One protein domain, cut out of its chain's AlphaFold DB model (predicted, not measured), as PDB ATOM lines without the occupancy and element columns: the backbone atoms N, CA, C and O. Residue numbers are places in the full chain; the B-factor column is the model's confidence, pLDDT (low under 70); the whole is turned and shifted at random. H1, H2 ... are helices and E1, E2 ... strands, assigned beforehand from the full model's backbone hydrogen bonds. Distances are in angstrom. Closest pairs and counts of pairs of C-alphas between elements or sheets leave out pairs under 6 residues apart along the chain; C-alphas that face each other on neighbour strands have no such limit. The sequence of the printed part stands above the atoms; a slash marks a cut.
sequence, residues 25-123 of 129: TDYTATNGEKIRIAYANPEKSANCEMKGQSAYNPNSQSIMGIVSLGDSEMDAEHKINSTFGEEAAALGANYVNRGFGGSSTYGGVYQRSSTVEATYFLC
ATOM      1  N   THR A  25      48.999 -35.263  29.332       85.38
ATOM      2  CA  THR A  25      48.869 -33.859  28.973       85.38
ATOM      3  C   THR A  25      47.541 -33.304  29.485       85.38
ATOM      4  O   THR A  25      46.576 -34.050  29.660       85.38
ATOM      5  N   ASP A  26      47.495 -32.000  29.731       90.12
ATOM      6  CA  ASP A  26      46.251 -31.283  29.999       90.12
ATOM      7  C   ASP A  26      45.759 -30.641  28.699       90.12
ATOM      8  O   ASP A  26      46.479 -29.876  28.054       90.12
ATOM      9  N   TYR A  27      44.520 -30.938  28.328       91.56
ATOM     10  CA  TYR A  27      43.806 -30.307  27.228       91.56
ATOM     11  C   TYR A  27      42.758 -29.347  27.790       91.56
ATOM     12  O   TYR A  27      42.054 -29.676  28.743       91.56
ATOM     13  N   THR A  28      42.661 -28.147  27.220       95.69
ATOM     14  CA  THR A  28      41.563 -27.219  27.520       95.69
ATOM     15  C   THR A  28      40.614 -27.237  26.337       95.69
ATOM     16  O   THR A  28      41.005 -26.821  25.247       95.69
ATOM     17  N   ALA A  29      39.402 -27.743  26.550       93.69
ATOM     18  CA  ALA A  29      38.388 -27.828  25.514       93.69
ATOM     19  C   ALA A  29      37.819 -26.459  25.154       93.69
ATOM     20  O   ALA A  29      37.943 -25.482  25.899       93.69
ATOM     21  N   THR A  30      37.153 -26.398  24.004       94.06
ATOM     22  CA  THR A  30      36.560 -25.163  23.473       94.06
ATOM     23  C   THR A  30      35.515 -24.561  24.425       94.06
ATOM     24  O   THR A  30      35.335 -23.344  24.465       94.06
ATOM     25  N   ASN A  31      34.862 -25.389  25.248       92.19
ATOM     26  CA  ASN A  31      33.925 -24.961  26.292       92.19
ATOM     27  C   ASN A  31      34.608 -24.471  27.593       92.19
ATOM     28  O   ASN A  31      33.918 -24.055  28.523       92.19
ATOM     29  N   GLY A  32      35.943 -24.500  27.670       93.44
ATOM     30  CA  GLY A  32      36.739 -24.082  28.828       93.44
ATOM     31  C   GLY A  32      37.029 -25.184  29.851       93.44
ATOM     32  O   GLY A  32      37.742 -24.926  30.826       93.44
ATOM     33  N   GLU A  33      36.518 -26.402  29.657       91.94
ATOM     34  CA  GLU A  33      36.798 -27.528  30.548       91.94
ATOM     35  C   GLU A  33      38.250 -27.994  30.423       91.94
ATOM     36  O   GLU A  33      38.834 -28.028  29.340       91.94
ATOM     37  N   LYS A  34      38.841 -28.364  31.561       94.31
ATOM     38  CA  LYS A  34      40.189 -28.931  31.617       94.31
ATOM     39  C   LYS A  34      40.101 -30.441  31.719       94.31
ATOM     40  O   LYS A  34      39.499 -30.964  32.655       94.31
ATOM     41  N   ILE A  35      40.749 -31.121  30.787       94.25
ATOM     42  CA  ILE A  35      40.726 -32.570  30.649       94.25
ATOM     43  C   ILE A  35      42.151 -33.092  30.712       94.25
ATOM     44  O   ILE A  35      43.013 -32.689  29.930       94.25
ATOM     45  N   ARG A  36      42.396 -34.034  31.618       91.62
ATOM     46  CA  ARG A  36      43.669 -34.752  31.676       91.62
ATOM     47  C   ARG A  36      43.612 -35.937  30.720       91.62
ATOM     48  O   ARG A  36      42.793 -36.831  30.899       91.62
ATOM     49  N   ILE A  37      44.516 -35.981  29.751       89.19
ATOM     50  CA  ILE A  37      44.652 -37.083  28.795       89.19
ATOM     51  C   ILE A  37      45.930 -37.843  29.129       89.19
ATOM     52  O   ILE A  37      47.008 -37.256  29.107       89.19
ATOM     53  N   ALA A  38      45.838 -39.135  29.434       84.81
ATOM     54  CA  ALA A  38      46.977 -39.947  29.856       84.81
ATOM     55  C   ALA A  38      46.991 -41.327  29.192       84.81
ATOM     56  O   ALA A  38      45.949 -41.840  28.797       84.81
ATOM     57  N   TYR A  39      48.169 -41.945  29.115       74.81
ATOM     58  CA  TYR A  39      48.315 -43.389  28.921       74.81
ATOM     59  C   TYR A  39      48.429 -44.037  30.302       74.81
ATOM     60  O   TYR A  39      49.527 -44.113  30.855       74.81
ATOM     61  N   ALA A  40      47.314 -44.439  30.911       64.56
ATOM     62  CA  ALA A  40      47.325 -45.003  32.259       64.56
ATOM     63  C   ALA A  40      46.750 -46.420  32.294       64.56
ATOM     64  O   ALA A  40      45.923 -46.817  31.481       64.56
ATOM     65  N   ASN A  41      47.167 -47.201  33.287       62.53
ATOM     66  CA  ASN A  41      46.541 -48.487  33.571       62.53
ATOM     67  C   ASN A  41      45.056 -48.251  33.944       62.53
ATOM     68  O   ASN A  41      44.812 -47.482  34.879       62.53
ATOM     69  N   PRO A  42      44.076 -48.882  33.262       61.41
ATOM     70  CA  PRO A  42      42.646 -48.776  33.580       61.41
ATOM     71  C   PRO A  42      42.313 -48.982  35.063       61.41
ATOM     72  O   PRO A  42      41.363 -48.386  35.564       61.41
ATOM     73  N   GLU A  43      43.130 -49.750  35.790       64.25
ATOM     74  CA  GLU A  43      43.011 -49.949  37.241       64.25
ATOM     75  C   GLU A  43      43.066 -48.636  38.039       64.25
ATOM     76  O   GLU A  43      42.371 -48.495  39.043       64.25
ATOM     77  N   LYS A  44      43.831 -47.636  37.579       66.94
ATOM     78  CA  LYS A  44      43.892 -46.309  38.217       66.94
ATOM     79  C   LYS A  44      42.606 -45.498  38.027       66.94
ATOM     80  O   LYS A  44      42.377 -44.549  38.771       66.94
ATOM     81  N   SER A  45      41.769 -45.873  37.061       72.94
ATOM     82  CA  SER A  45      40.473 -45.249  36.767       72.94
ATOM     83  C   SER A  45      39.288 -46.048  37.315       72.94
ATOM     84  O   SER A  45      38.147 -45.658  37.091       72.94
ATOM     85  N   ALA A  46      39.532 -47.141  38.050       72.94
ATOM     86  CA  ALA A  46      38.483 -48.043  38.532       72.94
ATOM     87  C   ALA A  46      37.448 -47.372  39.457       72.94
ATOM     88  O   ALA A  46      36.316 -47.835  39.542       72.94
ATOM     89  N   ASN A  47      37.825 -46.274  40.121       82.75
ATOM     90  CA  ASN A  47      36.938 -45.504  41.001       82.75
ATOM     91  C   ASN A  47      36.261 -44.313  40.299       82.75
ATOM     92  O   ASN A  47      35.570 -43.538  40.953       82.75
ATOM     93  N   CYS A  48      36.486 -44.128  38.997       89.50
ATOM     94  CA  CYS A  48      35.860 -43.060  38.230       89.50
ATOM     95  C   CYS A  48      34.586 -43.549  37.534       89.50
ATOM     96  O   CYS A  48      34.459 -44.721  37.177       89.50
ATOM     97  N   GLU A  49      33.661 -42.631  37.270       93.81
ATOM     98  CA  GLU A  49      32.480 -42.932  36.468       93.81
ATOM     99  C   GLU A  49      32.868 -42.981  34.985       93.81
ATOM    100  O   GLU A  49      33.357 -41.994  34.435       93.81
ATOM    101  N   MET A  50      32.643 -44.117  34.321       93.06
ATOM    102  CA  MET A  50      32.855 -44.231  32.877       93.06
ATOM    103  C   MET A  50      31.765 -43.459  32.124       93.06
ATOM    104  O   MET A  50      30.578 -43.723  32.297       93.06
ATOM    105  N   LYS A  51      32.178 -42.534  31.256       95.94
ATOM    106  CA  LYS A  51      31.288 -41.715  30.418       95.94
ATOM    107  C   LYS A  51      31.176 -42.223  28.984       95.94
ATOM    108  O   LYS A  51      30.178 -41.957  28.323       95.94
ATOM    109  N   GLY A  52      32.169 -42.966  28.501       93.31
ATOM    110  CA  GLY A  52      32.130 -43.549  27.165       93.31
ATOM    111  C   GLY A  52      33.478 -44.068  26.690       93.31
ATOM    112  O   GLY A  52      34.468 -44.046  27.423       93.31
ATOM    113  N   GLN A  53      33.500 -44.524  25.441       92.94
ATOM    114  CA  GLN A  53      34.691 -45.013  24.756       92.94
ATOM    115  C   GLN A  53      34.691 -44.538  23.306       92.94
ATOM    116  O   GLN A  53      33.628 -44.361  22.709       92.94
ATOM    117  N   SER A  54      35.879 -44.355  22.743       90.19
ATOM    118  CA  SER A  54      36.078 -43.978  21.348       90.19
ATOM    119  C   SER A  54      37.372 -44.579  20.814       90.19
ATOM    120  O   SER A  54      38.240 -45.021  21.569       90.19
ATOM    121  N   ALA A  55      37.498 -44.596  19.495       86.62
ATOM    122  CA  ALA A  55      38.705 -45.002  18.807       86.62
ATOM    123  C   ALA A  55      38.966 -44.026  17.667       86.62
ATOM    124  O   ALA A  55      38.078 -43.717  16.873       86.62
ATOM    125  N   TYR A  56      40.203 -43.556  17.576       79.75
ATOM    126  CA  TYR A  56      40.628 -42.606  16.570       79.75
ATOM    127  C   TYR A  56      41.799 -43.173  15.777       79.75
ATOM    128  O   TYR A  56      42.838 -43.536  16.333       79.75
ATOM    129  N   ASN A  57      41.628 -43.230  14.457       74.69
ATOM    130  CA  ASN A  57      42.701 -43.519  13.521       74.69
ATOM    131  C   ASN A  57      43.168 -42.198  12.887       74.69
ATOM    132  O   ASN A  57      42.537 -41.707  11.949       74.69
ATOM    133  N   PRO A  58      44.258 -41.594  13.382       62.44
ATOM    134  CA  PRO A  58      44.814 -40.368  12.810       62.44
ATOM    135  C   PRO A  58      45.431 -40.529  11.407       62.44
ATOM    136  O   PRO A  58      45.965 -39.552  10.888       62.44
ATOM    137  N   ASN A  59      45.408 -41.725  10.801       57.66
ATOM    138  CA  ASN A  59      46.256 -42.135   9.672       57.66
ATOM    139  C   ASN A  59      47.765 -41.991   9.959       57.66
ATOM    140  O   ASN A  59      48.583 -42.050   9.047       57.66
ATOM    141  N   SER A  60      48.146 -41.837  11.231       52.38
ATOM    142  CA  SER A  60      49.528 -41.697  11.684       52.38
ATOM    143  C   SER A  60      49.960 -42.927  12.469       52.38
ATOM    144  O   SER A  60      49.199 -43.433  13.298       52.38
ATOM    145  N   GLN A  61      51.197 -43.380  12.284       53.38
ATOM    146  CA  GLN A  61      51.753 -44.429  13.139       53.38
ATOM    147  C   GLN A  61      52.121 -43.817  14.492       53.38
ATOM    148  O   GLN A  61      53.053 -43.015  14.563       53.38
ATOM    149  N   SER A  62      51.396 -44.197  15.550       53.19
ATOM    150  CA  SER A  62      51.809 -43.917  16.926       53.19
ATOM    151  C   SER A  62      52.652 -45.086  17.434       53.19
ATOM    152  O   SER A  62      52.209 -46.240  17.415       53.19
ATOM    153  N   ILE A  63      53.886 -44.803  17.852       54.91
ATOM    154  CA  ILE A  63      54.769 -45.775  18.504       54.91
ATOM    155  C   ILE A  63      54.734 -45.501  20.001       54.91
ATOM    156  O   ILE A  63      55.345 -44.534  20.450       54.91
ATOM    157  N   MET A  64      54.034 -46.338  20.774       51.72
ATOM    158  CA  MET A  64      53.932 -46.232  22.243       51.72
ATOM    159  C   MET A  64      53.458 -44.866  22.771       51.72
ATOM    160  O   MET A  64      53.687 -44.540  23.932       51.72
ATOM    161  N   GLY A  65      52.846 -44.040  21.923       50.69
ATOM    162  CA  GLY A  65      52.471 -42.674  22.268       50.69
ATOM    163  C   GLY A  65      53.636 -41.698  22.184       50.69
ATOM    164  O   GLY A  65      53.385 -40.519  22.273       50.69
ATOM    165  N   ILE A  66      54.863 -42.179  21.960       46.19
ATOM    166  CA  ILE A  66      56.140 -41.457  21.996       46.19
ATOM    167  C   ILE A  66      56.432 -40.790  20.650       46.19
ATOM    168  O   ILE A  66      56.844 -39.639  20.622       46.19
ATOM    169  N   VAL A  67      56.204 -41.505  19.542       49.97
ATOM    170  CA  VAL A  67      56.480 -41.019  18.182       49.97
ATOM    171  C   VAL A  67      55.194 -41.022  17.368       49.97
ATOM    172  O   VAL A  67      54.582 -42.078  17.206       49.97
ATOM    173  N   SER A  68      54.832 -39.861  16.832       51.91
ATOM    174  CA  SER A  68      53.661 -39.638  15.981       51.91
ATOM    175  C   SER A  68      54.117 -39.218  14.581       51.91
ATOM    176  O   SER A  68      54.573 -38.095  14.386       51.91
ATOM    177  N   LEU A  69      54.029 -40.117  13.595       51.34
ATOM    178  CA  LEU A  69      54.374 -39.818  12.194       51.34
ATOM    179  C   LEU A  69      53.091 -39.574  11.387       51.34
ATOM    180  O   LEU A  69      52.421 -40.541  11.021       51.34
ATOM    181  N   GLY A  70      52.732 -38.309  11.160       50.44
ATOM    182  CA  GLY A  70      51.611 -37.899  10.300       50.44
ATOM    183  C   GLY A  70      52.063 -37.405   8.919       50.44
ATOM    184  O   GLY A  70      53.244 -37.112   8.725       50.44
ATOM    185  N   ASP A  71      51.119 -37.287   7.977       44.97
ATOM    186  CA  ASP A  71      51.324 -36.497   6.756       44.97
ATOM    187  C   ASP A  71      51.586 -35.036   7.152       44.97
ATOM    188  O   ASP A  71      50.990 -34.524   8.102       44.97
ATOM    189  N   SER A  72      52.548 -34.408   6.476       50.31
ATOM    190  CA  SER A  72      53.181 -33.147   6.870       50.31
ATOM    191  C   SER A  72      52.212 -32.082   7.407       50.31
ATOM    192  O   SER A  72      51.198 -31.804   6.775       50.31
ATOM    193  N   GLU A  73      52.630 -31.435   8.505       45.75
ATOM    194  CA  GLU A  73      52.189 -30.134   9.064       45.75
ATOM    195  C   GLU A  73      51.383 -30.136  10.376       45.75
ATOM    196  O   GLU A  73      51.321 -29.095  11.028       45.75
ATOM    197  N   MET A  74      50.890 -31.275  10.874       51.38
ATOM    198  CA  MET A  74      50.313 -31.347  12.228       51.38
ATOM    199  C   MET A  74      50.827 -32.569  12.992       51.38
ATOM    200  O   MET A  74      50.692 -33.700  12.528       51.38
ATOM    201  N   ASP A  75      51.405 -32.337  14.174       67.81
ATOM    202  CA  ASP A  75      51.810 -33.392  15.104       67.81
ATOM    203  C   ASP A  75      50.597 -34.282  15.409       67.81
ATOM    204  O   ASP A  75      49.558 -33.803  15.878       67.81
ATOM    205  N   ALA A  76      50.685 -35.575  15.094       68.25
ATOM    206  CA  ALA A  76      49.538 -36.461  15.241       68.25
ATOM    207  C   ALA A  76      49.092 -36.576  16.703       68.25
ATOM    208  O   ALA A  76      47.909 -36.802  16.960       68.25
ATOM    209  N   GLU A  77      49.993 -36.327  17.657       73.50
ATOM    210  CA  GLU A  77      49.634 -36.254  19.068       73.50
ATOM    211  C   GLU A  77      48.688 -35.084  19.358       73.50
ATOM    212  O   GLU A  77      47.692 -35.257  20.061       73.50
ATOM    213  N   HIS A  78      48.933 -33.915  18.761       78.12
ATOM    214  CA  HIS A  78      48.038 -32.768  18.889       78.12
ATOM    215  C   HIS A  78      46.638 -33.099  18.365       78.12
ATOM    216  O   HIS A  78      45.649 -32.804  19.032       78.12
ATOM    217  N   LYS A  79      46.553 -33.780  17.216       79.31
ATOM    218  CA  LYS A  79      45.278 -34.197  16.612       79.31
ATOM    219  C   LYS A  79      44.535 -35.233  17.459       79.31
ATOM    220  O   LYS A  79      43.317 -35.154  17.598       79.31
ATOM    221  N   ILE A  80      45.259 -36.199  18.026       80.88
ATOM    222  CA  ILE A  80      44.703 -37.194  18.953       80.88
ATOM    223  C   ILE A  80      44.152 -36.490  20.200       80.88
ATOM    224  O   ILE A  80      43.015 -36.736  20.598       80.88
ATOM    225  N   ASN A  81      44.944 -35.599  20.801       85.88
ATOM    226  CA  ASN A  81      44.579 -34.907  22.034       85.88
ATOM    227  C   ASN A  81      43.390 -33.965  21.834       85.88
ATOM    228  O   ASN A  81      42.503 -33.950  22.681       85.88
ATOM    229  N   SER A  82      43.336 -33.221  20.725       88.44
ATOM    230  CA  SER A  82      42.195 -32.349  20.436       88.44
ATOM    231  C   SER A  82      40.921 -33.145  20.168       88.44
ATOM    232  O   SER A  82      39.877 -32.809  20.717       88.44
ATOM    233  N   THR A  83      41.006 -34.248  19.419       90.31
ATOM    234  CA  THR A  83      39.851 -35.127  19.159       90.31
ATOM    235  C   THR A  83      39.276 -35.680  20.464       90.31
ATOM    236  O   THR A  83      38.107 -35.462  20.775       90.31
ATOM    237  N   PHE A  84      40.103 -36.343  21.274       92.31
ATOM    238  CA  PHE A  84      39.633 -36.954  22.519       92.31
ATOM    239  C   PHE A  84      39.297 -35.939  23.606       92.31
ATOM    240  O   PHE A  84      38.440 -36.207  24.442       92.31
ATOM    241  N   GLY A  85      39.955 -34.782  23.609       93.50
ATOM    242  CA  GLY A  85      39.637 -33.696  24.520       93.50
ATOM    243  C   GLY A  85      38.249 -33.114  24.260       93.50
ATOM    244  O   GLY A  85      37.445 -33.010  25.180       93.50
ATOM    245  N   GLU A  86      37.921 -32.793  23.009       95.62
ATOM    246  CA  GLU A  86      36.583 -32.280  22.677       95.62
ATOM    247  C   GLU A  86      35.487 -33.341  22.882       95.62
ATOM    248  O   GLU A  86      34.407 -33.023  23.379       95.62
ATOM    249  N   GLU A  87      35.761 -34.615  22.580       95.69
ATOM    250  CA  GLU A  87      34.828 -35.710  22.885       95.69
ATOM    251  C   GLU A  87      34.608 -35.884  24.395       95.69
ATOM    252  O   GLU A  87      33.469 -36.041  24.836       95.69
ATOM    253  N   ALA A  88      35.670 -35.810  25.203       95.56
ATOM    254  CA  ALA A  88      35.564 -35.885  26.656       95.56
ATOM    255  C   ALA A  88      34.710 -34.742  27.221       95.56
ATOM    256  O   ALA A  88      33.810 -35.003  28.020       95.56
ATOM    257  N   ALA A  89      34.934 -33.509  26.758       96.12
ATOM    258  CA  ALA A  89      34.120 -32.350  27.129       96.12
ATOM    259  C   ALA A  89      32.638 -32.555  26.774       96.12
ATOM    260  O   ALA A  89      31.752 -32.359  27.606       96.12
ATOM    261  N   ALA A  90      32.351 -33.022  25.555       96.44
ATOM    262  CA  ALA A  90      30.980 -33.282  25.110       96.44
ATOM    263  C   ALA A  90      30.260 -34.347  25.962       96.44
ATOM    264  O   ALA A  90      29.034 -34.316  26.088       96.44
ATOM    265  N   LEU A  91      31.014 -35.272  26.561       96.50
ATOM    266  CA  LEU A  91      30.512 -36.332  27.437       96.50
ATOM    267  C   LEU A  91      30.510 -35.954  28.931       96.50
ATOM    268  O   LEU A  91      30.091 -36.766  29.761       96.50
ATOM    269  N   GLY A  92      30.978 -34.755  29.297       95.56
ATOM    270  CA  GLY A  92      31.134 -34.333  30.693       95.56
ATOM    271  C   GLY A  92      32.190 -35.144  31.455       95.56
ATOM    272  O   GLY A  92      32.024 -35.427  32.644       95.56
ATOM    273  N   ALA A  93      33.241 -35.583  30.763       96.06
ATOM    274  CA  ALA A  93      34.395 -36.269  31.330       96.06
ATOM    275  C   ALA A  93      35.536 -35.275  31.605       96.06
ATOM    276  O   ALA A  93      35.749 -34.329  30.852       96.06
ATOM    277  N   ASN A  94      36.319 -35.521  32.656       93.94
ATOM    278  CA  ASN A  94      37.500 -34.715  32.999       93.94
ATOM    279  C   ASN A  94      38.821 -35.497  32.878       93.94
ATOM    280  O   ASN A  94      39.904 -34.946  33.100       93.94
ATOM    281  N   TYR A  95      38.740 -36.776  32.511       92.31
ATOM    282  CA  TYR A  95      39.882 -37.658  32.349       92.31
ATOM    283  C   TYR A  95      39.711 -38.580  31.138       92.31
ATOM    284  O   TYR A  95      38.657 -39.187  30.943       92.31
ATOM    285  N   VAL A  96      40.773 -38.717  30.346       91.38
ATOM    286  CA  VAL A  96      40.855 -39.643  29.214       91.38
ATOM    287  C   VAL A  96      41.983 -40.626  29.462       91.38
ATOM    288  O   VAL A  96      43.143 -40.227  29.606       91.38
ATOM    289  N   ASN A  97      41.649 -41.912  29.445       88.69
ATOM    290  CA  ASN A  97      42.635 -42.977  29.415       88.69
ATOM    291  C   ASN A  97      42.807 -43.498  27.985       88.69
ATOM    292  O   ASN A  97      41.872 -44.064  27.414       88.69
ATOM    293  N   ARG A  98      43.996 -43.302  27.416       85.12
ATOM    294  CA  ARG A  98      44.352 -43.743  26.068       85.12
ATOM    295  C   ARG A  98      44.955 -45.147  26.077       85.12
ATOM    296  O   ARG A  98      45.795 -45.469  26.915       85.12
ATOM    297  N   GLY A  99      44.599 -45.934  25.071       76.94
ATOM    298  CA  GLY A  99      45.167 -47.245  24.767       76.94
ATOM    299  C   GLY A  99      45.536 -47.384  23.288       76.94
ATOM    300  O   GLY A  99      45.292 -46.486  22.482       76.94
ATOM    301  N   PHE A 100      46.127 -48.520  22.919       71.88
ATOM    302  CA  PHE A 100      46.422 -48.867  21.526       71.88
ATOM    303  C   PHE A 100      45.557 -50.051  21.097       71.88
ATOM    304  O   PHE A 100      45.767 -51.169  21.570       71.88
ATOM    305  N   GLY A 101      44.629 -49.821  20.169       57.78
ATOM    306  CA  GLY A 101      43.834 -50.890  19.568       57.78
ATOM    307  C   GLY A 101      44.664 -51.656  18.541       57.78
ATOM    308  O   GLY A 101      45.293 -51.043  17.680       57.78
ATOM    309  N   GLY A 102      44.718 -52.989  18.613       52.91
ATOM    310  CA  GLY A 102      45.365 -53.820  17.581       52.91
ATOM    311  C   GLY A 102      46.886 -53.632  17.437       52.91
ATOM    312  O   GLY A 102      47.392 -53.492  16.324       52.91
ATOM    313  N   SER A 103      47.631 -53.622  18.547       52.94
ATOM    314  CA  SER A 103      49.088 -53.443  18.525       52.94
ATOM    315  C   SER A 103      49.818 -54.589  17.810       52.94
ATOM    316  O   SER A 103      49.619 -55.757  18.150       52.94
ATOM    317  N   SER A 104      50.744 -54.260  16.907       48.97
ATOM    318  CA  SER A 104      51.795 -55.193  16.479       48.97
ATOM    319  C   SER A 104      53.114 -54.825  17.159       48.97
ATOM    320  O   SER A 104      53.508 -53.655  17.195       48.97
ATOM    321  N   THR A 105      53.786 -55.816  17.745       50.38
ATOM    322  CA  THR A 105      55.087 -55.627  18.393       50.38
ATOM    323  C   THR A 105      56.174 -55.600  17.322       50.38
ATOM    324  O   THR A 105      56.484 -56.628  16.722       50.38
ATOM    325  N   TYR A 106      56.790 -54.445  17.075       45.22
ATOM    326  CA  TYR A 106      57.980 -54.364  16.226       45.22
ATOM    327  C   TYR A 106      59.225 -54.591  17.091       45.22
ATOM    328  O   TYR A 106      59.528 -53.801  17.986       45.22
ATOM    329  N   GLY A 107      59.925 -55.706  16.861       48.84
ATOM    330  CA  GLY A 107      61.162 -56.041  17.576       48.84
ATOM    331  C   GLY A 107      60.997 -56.323  19.078       48.84
ATOM    332  O   GLY A 107      61.972 -56.224  19.812       48.84
ATOM    333  N   GLY A 108      59.785 -56.633  19.555       44.81
ATOM    334  CA  GLY A 108      59.524 -56.986  20.960       44.81
ATOM    335  C   GLY A 108      59.497 -55.816  21.954       44.81
ATOM    336  O   GLY A 108      59.186 -56.038  23.119       44.81
ATOM    337  N   VAL A 109      59.783 -54.586  21.509       47.09
ATOM    338  CA  VAL A 109      59.901 -53.406  22.391       47.09
ATOM    339  C   VAL A 109      58.891 -52.312  22.039       47.09
ATOM    340  O   VAL A 109      58.435 -51.599  22.924       47.09
ATOM    341  N   TYR A 110      58.489 -52.201  20.769       48.66
ATOM    342  CA  TYR A 110      57.660 -51.094  20.290       48.66
ATOM    343  C   TYR A 110      56.267 -51.567  19.876       48.66
ATOM    344  O   TYR A 110      56.140 -52.408  18.984       48.66
ATOM    345  N   GLN A 111      55.218 -51.001  20.478       52.03
ATOM    346  CA  GLN A 111      53.844 -51.173  20.003       52.03
ATOM    347  C   GLN A 111      53.556 -50.146  18.908       52.03
ATOM    348  O   GLN A 111      53.619 -48.940  19.155       52.03
ATOM    349  N   ARG A 112      53.257 -50.632  17.700       55.50
ATOM    350  CA  ARG A 112      52.710 -49.818  16.610       55.50
ATOM    351  C   ARG A 112      51.213 -50.044  16.542       55.50
ATOM    352  O   ARG A 112      50.782 -51.192  16.413       55.50
ATOM    353  N   SER A 113      50.446 -48.963  16.574       60.00
ATOM    354  CA  SER A 113      49.035 -49.011  16.219       60.00
ATOM    355  C   SER A 113      48.669 -47.860  15.286       60.00
ATOM    356  O   SER A 113      49.168 -46.741  15.416       60.00
ATOM    357  N   SER A 114      47.810 -48.173  14.317       63.06
ATOM    358  CA  SER A 114      47.114 -47.200  13.479       63.06
ATOM    359  C   SER A 114      45.880 -46.618  14.173       63.06
ATOM    360  O   SER A 114      45.311 -45.660  13.676       63.06
ATOM    361  N   THR A 115      45.447 -47.183  15.304       74.44
ATOM    362  CA  THR A 115      44.234 -46.775  16.023       74.44
ATOM    363  C   THR A 115      44.537 -46.573  17.504       74.44
ATOM    364  O   THR A 115      44.911 -47.502  18.222       74.44
ATOM    365  N   VAL A 116      44.355 -45.346  17.977       79.94
ATOM    366  CA  VAL A 116      44.406 -45.037  19.407       79.94
ATOM    367  C   VAL A 116      42.995 -45.178  19.957       79.94
ATOM    368  O   VAL A 116      42.046 -44.671  19.368       79.94
ATOM    369  N   GLU A 117      42.852 -45.882  21.066       85.62
ATOM    370  CA  GLU A 117      41.585 -46.021  21.780       85.62
ATOM    371  C   GLU A 117      41.561 -45.052  22.957       85.62
ATOM    372  O   GLU A 117      42.606 -44.712  23.515       85.62
ATOM    373  N   ALA A 118      40.374 -44.613  23.348       89.38
ATOM    374  CA  ALA A 118      40.155 -43.741  24.485       89.38
ATOM    375  C   ALA A 118      38.974 -44.253  25.306       89.38
ATOM    376  O   ALA A 118      37.929 -44.616  24.769       89.38
ATOM    377  N   THR A 119      39.135 -44.257  26.625       91.19
ATOM    378  CA  THR A 119      38.028 -44.395  27.572       91.19
ATOM    379  C   THR A 119      37.904 -43.104  28.368       91.19
ATOM    380  O   THR A 119      38.893 -42.582  28.889       91.19
ATOM    381  N   TYR A 120      36.683 -42.588  28.439       94.19
ATOM    382  CA  TYR A 120      36.342 -41.310  29.048       94.19
ATOM    383  C   TYR A 120      35.799 -41.518  30.450       94.19
ATOM    384  O   TYR A 120      34.912 -42.351  30.658       94.19
ATOM    385  N   PHE A 121      36.299 -40.736  31.399       93.56
ATOM    386  CA  PHE A 121      35.930 -40.841  32.800       93.56
ATOM    387  C   PHE A 121      35.627 -39.477  33.415       93.56
ATOM    388  O   PHE A 121      36.284 -38.476  33.122       93.56
ATOM    389  N   LEU A 122      34.666 -39.469  34.334       94.88
ATOM    390  CA  LEU A 122      34.491 -38.408  35.313       94.88
ATOM    391  C   LEU A 122      35.046 -38.894  36.653       94.88
ATOM    392  O   LEU A 122      34.520 -39.828  37.261       94.88
ATOM    393  N   CYS A 123      36.128 -38.268  37.098       90.88
ATOM    394  CA  CYS A 123      36.795 -38.579  38.355       90.88
ATOM    395  C   CYS A 123      36.643 -37.404  39.333       90.88
ATOM    396  O   CYS A 123      36.954 -36.269  38.974       90.88
TER     397      CYS A 123
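Overview. This is residues 25 to 123 of the 129 residues of an uncharacterized protein of Vibrio sp. VPAP30 (UniProt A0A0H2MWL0). A strongly twisted sheet of five strands curls round one helix, H2, and a smaller sheet of four short strands stands at one end of this body, near the first residues of H2. The inner strands E6 and E9 of the large sheet tie the two together, E6 running on into E7 and E8 running on into E9, while the short H1 only grazes the large sheet. The printed part has 99 residues, with the order E1 E2 H1 E3 E4 E5 H2 E6 E7 E8 E9; the class is mixed, helices and strands. The large sheet, E1 E2 E6 E9 E3, is mixed and the small one, E5 E4 E8 E7, is antiparallel throughout. The whole is compact, with a radius of gyration of the C-alphas of 13.3 A, and flat, spanning 37 by 32 by 18 A.

Arrangement. E1, residues 25 to 28, and E2, residues 34 to 38, form a hairpin, with N 27 and O 35 2.8 A apart. E6, residues 95 to 101, is parallel to E2, with N 96 and O 36 2.8 A apart. E9, residues 115 to 122, is antiparallel to E6, with N 99 and O 117 2.8 A apart. E3, residues 49 to 56, is an edge strand antiparallel to E9, with N 51 and O 120 2.8 A apart. H1, residues 42 to 45, only grazes this sheet; E2, H1 and E3 make a split strand-helix-strand unit, two strands running the same way with E6 and E9 between them, and its crossover is right-handed. H2, residues 76 to 90, is on one face of the sheet, giving two layers, a helix and a sheet; the closest C-alphas of H2 and E9 are those of Ala 88 and Tyr 120, 6.0 A apart. In H2 every O i to N i+4 pair is within hydrogen-bond range; H1 is too short for such a pair. E4, residues 61 to 63, and E5, residues 67 to 69, form a hairpin, with N 63 and O 67 2.9 A apart. E8, residues 110 to 113, pairs with E4, with N 62 and O 113 3.4 A apart, and forms a hairpin with E7, residues 104 to 106, with N 106 and O 110 2.9 A apart.

Along the chain. E1 begins at C-alpha 25, (48.869, -33.859, 28.973). E2 is 13.1 A long, E3 21.5 A, H2 21.3 A, E6 18.8 A and E9 23.2 A. H2 begins at C-alpha 76, (49.538, -36.461, 15.241), and E9 ends at C-alpha 122, (34.491, -38.408, 35.313).

Size, cuts and confidence. The C-alphas of Asn 31 and Gly 107, the two farthest apart, are 42.2 A apart. The printed part has no cut, and no link is long. The mean pLDDT of the printed part is 75.4; it is under 70 in residues 40 to 44, 58 to 76 and 101 to 114.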